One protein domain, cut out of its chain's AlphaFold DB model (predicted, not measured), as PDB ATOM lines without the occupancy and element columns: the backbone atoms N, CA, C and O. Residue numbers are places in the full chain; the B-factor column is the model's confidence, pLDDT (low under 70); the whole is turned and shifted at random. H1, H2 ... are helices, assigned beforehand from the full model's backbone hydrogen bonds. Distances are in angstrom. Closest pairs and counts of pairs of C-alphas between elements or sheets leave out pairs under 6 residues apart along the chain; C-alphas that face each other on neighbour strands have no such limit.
ATOM      1  N   TYR A   2     114.214  56.987   1.864       67.56
ATOM      2  CA  TYR A   2     113.666  56.840   3.227       67.56
ATOM      3  C   TYR A   2     113.917  55.461   3.864       67.56
ATOM      4  O   TYR A   2     114.154  55.369   5.062       67.56
ATOM      5  N   ARG A   3     113.949  54.394   3.056       70.06
ATOM      6  CA  ARG A   3     114.182  53.008   3.504       70.06
ATOM      7  C   ARG A   3     115.458  52.824   4.361       70.06
ATOM      8  O   ARG A   3     115.335  52.297   5.458       70.06
ATOM      9  N   PRO A   4     116.654  53.300   3.952       74.00
ATOM     10  CA  PRO A   4     117.855  53.197   4.788       74.00
ATOM     11  C   PRO A   4     117.819  54.057   6.064       74.00
ATOM     12  O   PRO A   4     118.422  53.667   7.056       74.00
ATOM     13  N   LEU A   5     117.113  55.196   6.075       72.00
ATOM     14  CA  LEU A   5     116.962  56.036   7.276       72.00
ATOM     15  C   LEU A   5     116.024  55.396   8.309       72.00
ATOM     16  O   LEU A   5     116.303  55.437   9.505       72.00
ATOM     17  N   ILE A   6     114.949  54.758   7.839       71.44
ATOM     18  CA  ILE A   6     114.014  53.993   8.675       71.44
ATOM     19  C   ILE A   6     114.718  52.766   9.269       71.44
ATOM     20  O   ILE A   6     114.619  52.524  10.467       71.44
ATOM     21  N   ASN A   7     115.510  52.047   8.464       73.25
ATOM     22  CA  ASN A   7     116.262  50.874   8.925       73.25
ATOM     23  C   ASN A   7     117.337  51.206   9.974       73.25
ATOM     24  O   ASN A   7     117.770  50.319  10.700       73.25
ATOM     25  N   ARG A   8     117.766  52.470  10.068       80.19
ATOM     26  CA  ARG A   8     118.714  52.953  11.085       80.19
ATOM     27  C   ARG A   8     118.032  53.435  12.375       80.19
ATOM     28  O   ARG A   8     118.701  54.026  13.213       80.19
ATOM     29  N   GLY A   9     116.720  53.230  12.535       72.19
ATOM     30  CA  GLY A   9     115.987  53.598  13.756       72.19
ATOM     31  C   GLY A   9     115.881  55.110  13.991       72.19
ATOM     32  O   GLY A   9     115.791  55.565  15.129       72.19
ATOM     33  N   SER A  10     115.938  55.914  12.926       73.75
ATOM     34  CA  SER A  10     115.980  57.371  13.041       73.75
ATOM     35  C   SER A  10     114.653  57.953  13.549       73.75
ATOM     36  O   SER A  10     113.578  57.573  13.080       73.75
ATOM     37  N   LYS A  11     114.719  58.905  14.493       80.69
ATOM     38  CA  LYS A  11     113.541  59.640  14.994       80.69
ATOM     39  C   LYS A  11     112.793  60.318  13.838       80.69
ATOM     40  O   LYS A  11     113.412  60.800  12.890       80.69
ATOM     41  N   LEU A  12     111.469  60.442  13.972       80.62
ATOM     42  CA  LEU A  12     110.570  61.056  12.979       80.62
ATOM     43  C   LEU A  12     111.089  62.410  12.452       80.62
ATOM     44  O   LEU A  12     111.021  62.682  11.257       80.62
ATOM     45  N   VAL A  13     111.680  63.220  13.334       86.06
ATOM     46  CA  VAL A  13     112.245  64.541  13.015       86.06
ATOM     47  C   VAL A  13     113.301  64.468  11.903       86.06
ATOM     48  O   VAL A  13     113.273  65.275  10.978       86.06
ATOM     49  N   TYR A  14     114.189  63.471  11.921       86.75
ATOM     50  CA  TYR A  14     115.221  63.320  10.889       86.75
ATOM     51  C   TYR A  14     114.629  62.935   9.530       86.75
ATOM     52  O   TYR A  14     115.122  63.384   8.497       86.75
ATOM     53  N   LEU A  15     113.548  62.148   9.513       85.31
ATOM     54  CA  LEU A  15     112.832  61.814   8.279       85.31
ATOM     55  C   LEU A  15     112.155  63.054   7.678       85.31
ATOM     56  O   LEU A  15     112.169  63.220   6.457       85.31
ATOM     57  N   MET A  16     111.623  63.947   8.520       88.00
ATOM     58  CA  MET A  16     111.040  65.223   8.086       88.00
ATOM     59  C   MET A  16     112.107  66.157   7.503       88.00
ATOM     60  O   MET A  16     111.922  66.672   6.401       88.00
ATOM     61  N   ILE A  17     113.246  66.316   8.189       89.94
ATOM     62  CA  ILE A  17     114.382  67.121   7.703       89.94
ATOM     63  C   ILE A  17     114.895  66.567   6.370       89.94
ATOM     64  O   ILE A  17     115.081  67.325   5.419       89.94
ATOM     65  N   ALA A  18     115.062  65.245   6.264       89.19
ATOM     66  CA  ALA A  18     115.475  64.603   5.021       89.19
ATOM     67  C   ALA A  18     114.468  64.854   3.888       89.19
ATOM     68  O   ALA A  18     114.876  65.157   2.771       89.19
ATOM     69  N   SER A  19     113.161  64.778   4.164       89.06
ATOM     70  CA  SER A  19     112.120  65.048   3.168       89.06
ATOM     71  C   SER A  19     112.160  66.484   2.650       89.06
ATOM     72  O   SER A  19     112.145  66.706   1.437       89.06
ATOM     73  N   LEU A  20     112.297  67.456   3.559       90.44
ATOM     74  CA  LEU A  20     112.455  68.862   3.201       90.44
ATOM     75  C   LEU A  20     113.716  69.076   2.360       90.44
ATOM     76  O   LEU A  20     113.622  69.659   1.281       90.44
ATOM     77  N   ALA A  21     114.864  68.546   2.785       91.12
ATOM     78  CA  ALA A  21     116.118  68.661   2.045       91.12
ATOM     79  C   ALA A  21     116.003  68.079   0.626       91.12
ATOM     80  O   ALA A  21     116.349  68.747  -0.346       91.12
ATOM     81  N   ILE A  22     115.435  66.878   0.490       90.25
ATOM     82  CA  ILE A  22     115.192  66.241  -0.811       90.25
ATOM     83  C   ILE A  22     114.285  67.112  -1.681       90.25
ATOM     84  O   ILE A  22     114.584  67.318  -2.854       90.25
ATOM     85  N   SER A  23     113.194  67.647  -1.122       88.38
ATOM     86  CA  SER A  23     112.270  68.498  -1.879       88.38
ATOM     87  C   SER A  23     112.960  69.751  -2.430       88.38
ATOM     88  O   SER A  23     112.725  70.139  -3.575       88.38
ATOM     89  N   ILE A  24     113.863  70.344  -1.642       89.88
ATOM     90  CA  ILE A  24     114.642  71.522  -2.019       89.88
ATOM     91  C   ILE A  24     115.646  71.160  -3.119       89.88
ATOM     92  O   ILE A  24     115.689  71.844  -4.139       89.88
ATOM     93  N   VAL A  25     116.403  70.071  -2.948       92.19
ATOM     94  CA  VAL A  25     117.388  69.601  -3.935       92.19
ATOM     95  C   VAL A  25     116.717  69.287  -5.268       92.19
ATOM     96  O   VAL A  25     117.131  69.824  -6.290       92.19
ATOM     97  N   ILE A  26     115.636  68.497  -5.265       89.69
ATOM     98  CA  ILE A  26     114.881  68.168  -6.484       89.69
ATOM     99  C   ILE A  26     114.404  69.447  -7.174       89.69
ATOM    100  O   ILE A  26     114.546  69.590  -8.386       89.69
ATOM    101  N   ARG A  27     113.884  70.412  -6.411       86.62
ATOM    102  CA  ARG A  27     113.420  71.686  -6.965       86.62
ATOM    103  C   ARG A  27     114.551  72.479  -7.613       86.62
ATOM    104  O   ARG A  27     114.364  72.982  -8.716       86.62
ATOM    105  N   TYR A  28     115.709  72.595  -6.969       88.94
ATOM    106  CA  TYR A  28     116.844  73.312  -7.555       88.94
ATOM    107  C   TYR A  28     117.457  72.571  -8.747       88.94
ATOM    108  O   TYR A  28     117.859  73.218  -9.709       88.94
ATOM    109  N   MET A  29     117.431  71.236  -8.760       88.81
ATOM    110  CA  MET A  29     117.781  70.466  -9.956       88.81
ATOM    111  C   MET A  29     116.829  70.772 -11.120       88.81
ATOM    112  O   MET A  29     117.288  70.938 -12.245       88.81
ATOM    113  N   ILE A  30     115.523  70.924 -10.860       85.31
ATOM    114  CA  ILE A  30     114.552  71.355 -11.879       85.31
ATOM    115  C   ILE A  30     114.860  72.779 -12.363       85.31
ATOM    116  O   ILE A  30     114.778  73.034 -13.561       85.31
ATOM    117  N   TYR A  31     115.250  73.696 -11.472       83.69
ATOM    118  CA  TYR A  31     115.680  75.044 -11.867       83.69
ATOM    119  C   TYR A  31     116.887  75.016 -12.802       83.69
ATOM    120  O   TYR A  31     116.849  75.661 -13.844       83.69
ATOM    121  N   ILE A  32     117.921  74.246 -12.456       85.56
ATOM    122  CA  ILE A  32     119.127  74.106 -13.281       85.56
ATOM    123  C   ILE A  32     118.772  73.492 -14.637       85.56
ATOM    124  O   ILE A  32     119.180  74.012 -15.670       85.56
ATOM    125  N   ALA A  33     117.975  72.421 -14.653       82.88
ATOM    126  CA  ALA A  33     117.550  71.773 -15.890       82.88
ATOM    127  C   ALA A  33     116.747  72.723 -16.791       82.88
ATOM    128  O   ALA A  33     116.909  72.720 -18.010       82.88
ATOM    129  N   ALA A  34     115.896  73.557 -16.197       75.75
ATOM    130  CA  ALA A  34     115.079  74.490 -16.948       75.75
ATOM    131  C   ALA A  34     115.862  75.724 -17.435       75.75
ATOM    132  O   ALA A  34     115.585  76.217 -18.528       75.75
ATOM    133  N   ASP A  35     116.854  76.196 -16.676       76.62
ATOM    134  CA  ASP A  35     117.770  77.257 -17.113       76.62
ATOM    135  C   ASP A  35     118.712  76.768 -18.224       76.62
ATOM    136  O   ASP A  35     118.854  77.416 -19.262       76.62
ATOM    137  N   ALA A  36     119.246  75.550 -18.089       76.00
ATOM    138  CA  ALA A  36     119.971  74.879 -19.163       76.00
ATOM    139  C   ALA A  36     119.089  74.750 -20.417       76.00
ATOM    140  O   ALA A  36     119.495  75.156 -21.504       76.00
ATOM    141  N   GLY A  37     117.845  74.276 -20.277       67.75
ATOM    142  CA  GLY A  37     116.896  74.172 -21.389       67.75
ATOM    143  C   GLY A  37     116.619  75.510 -22.090       67.75
ATOM    144  O   GLY A  37     116.535  75.554 -23.319       67.75
ATOM    145  N   ARG A  38     116.548  76.612 -21.332       64.56
ATOM    146  CA  ARG A  38     116.405  77.972 -21.871       64.56
ATOM    147  C   ARG A  38     117.617  78.383 -22.712       64.56
ATOM    148  O   ARG A  38     117.436  78.937 -23.797       64.56
ATOM    149  N   ASN A  39     118.825  78.092 -22.234       61.34
ATOM    150  CA  ASN A  39     120.076  78.483 -22.889       61.34
ATOM    151  C   ASN A  39     120.403  77.615 -24.117       61.34
ATOM    152  O   ASN A  39     120.862  78.146 -25.126       61.34
ATOM    153  N   PHE A  40     120.115  76.309 -24.075       58.66
ATOM    154  CA  PHE A  40     120.411  75.384 -25.177       58.66
ATOM    155  C   PHE A  40     119.389  75.440 -26.320       58.66
ATOM    156  O   PHE A  40     119.776  75.333 -27.481       58.66
ATOM    157  N   TYR A  41     118.098  75.629 -26.026       57.19
ATOM    158  CA  TYR A  41     117.046  75.516 -27.048       57.19
ATOM    159  C   TYR A  41     116.399  76.845 -27.458       57.19
ATOM    160  O   TYR A  41     115.488  76.829 -28.284       57.19
ATOM    161  N   LYS A  42     116.795  77.991 -26.871       56.41
ATOM    162  CA  LYS A  42     116.082  79.289 -26.998       56.41
ATOM    163  C   LYS A  42     114.558  79.168 -26.794       56.41
ATOM    164  O   LYS A  42     113.787  80.035 -27.203       56.41
ATOM    165  N   LEU A  43     114.111  78.088 -26.148       56.06
ATOM    166  CA  LEU A  43     112.732  77.876 -25.751       56.06
ATOM    167  C   LEU A  43     112.516  78.769 -24.538       56.06
ATOM    168  O   LEU A  43     113.107  78.559 -23.478       56.06
ATOM    169  N   TYR A  44     111.664  79.776 -24.688       53.59
ATOM    170  CA  TYR A  44     111.186  80.592 -23.580       53.59
ATOM    171  C   TYR A  44     110.238  79.757 -22.697       53.59
ATOM    172  O   TYR A  44     109.064  80.074 -22.552       53.59
ATOM    173  N   LEU A  45     110.747  78.684 -22.076       54.81
ATOM    174  CA  LEU A  45     110.007  77.780 -21.180       54.81
ATOM    175  C   LEU A  45     109.292  78.539 -20.052       54.81
ATOM    176  O   LEU A  45     108.244  78.115 -19.578       54.81
ATOM    177  N   PHE A  46     109.846  79.689 -19.667       51.84
ATOM    178  CA  PHE A  46     109.323  80.552 -18.616       51.84
ATOM    179  C   PHE A  46     108.561  81.772 -19.116       51.84
ATOM    180  O   PHE A  46     108.002  82.482 -18.284       51.84
ATOM    181  N   ASN A  47     108.540  82.028 -20.434       48.50
ATOM    182  CA  ASN A  47     107.929  83.239 -20.974       48.50
ATOM    183  C   ASN A  47     107.098  83.075 -22.266       48.50
ATOM    184  O   ASN A  47     106.760  84.056 -22.928       48.50
ATOM    185  N   THR A  48     106.720  81.851 -22.610       50.25
ATOM    186  CA  THR A  48     105.695  81.582 -23.617       50.25
ATOM    187  C   THR A  48     104.767  80.532 -23.046       50.25
ATOM    188  O   THR A  48     105.235  79.453 -22.688       50.25
ATOM    189  N   LEU A  49     103.466  80.830 -22.959       53.41
ATOM    190  CA  LEU A  49     102.457  79.782 -22.794       53.41
ATOM    191  C   LEU A  49     102.765  78.735 -23.873       53.41
ATOM    192  O   LEU A  49     102.777  79.125 -25.047       53.41
TER     193      LEU A  49
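This is residues 2 to 49 of the 232 residues of the protein "Branched-chain amino acid ABC transporter permease" of Thermoprotei archaeon (UniProt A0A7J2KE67). A short helix, H1, is folded back at the beginning of one long straight helix, H2, which makes nearly the whole length of a rod; at its other end the last residues, 42 to 49, turn aside as a tail with no named element. The printed part has 48 residues and two named helices, H1 then H2, with no named strand, and is all helix. It is extended, with a radius of gyration of the C-alphas of 16.7 A and spans of 48 by 16 by 12 A.

H1, residues 2 to 7, begins at C-alpha 2 at (113.666, 56.840, 3.227). H2, residues 12 to 41, measures 43.0 A, from C-alpha 12 at (110.570, 61.056, 12.979) to C-alpha 41 at (117.046, 75.516, -27.048).

A tight link of 4 residues joins H1 to H2, and the two form a helical hairpin. They only just touch, with 3 pairs of C-alphas within 8 A, and H2 does so with residue 15 alone. The closest C-alphas are those of Tyr 2 and Leu 15, 7.1 A apart. The helices run opposite ways at a shallow tilt of 28 degrees. In H1 and H2 every O i to N i+4 pair is within hydrogen-bond range.

The two C-alphas farthest apart, those of Gly 9 and Lys 42, are 48.2 A apart. Residues 7 to 13 and 20 to 33 stand free. The printed part has no cut. Its mean pLDDT is 75.6, with residue 2 and residues 37 to 49 under 70.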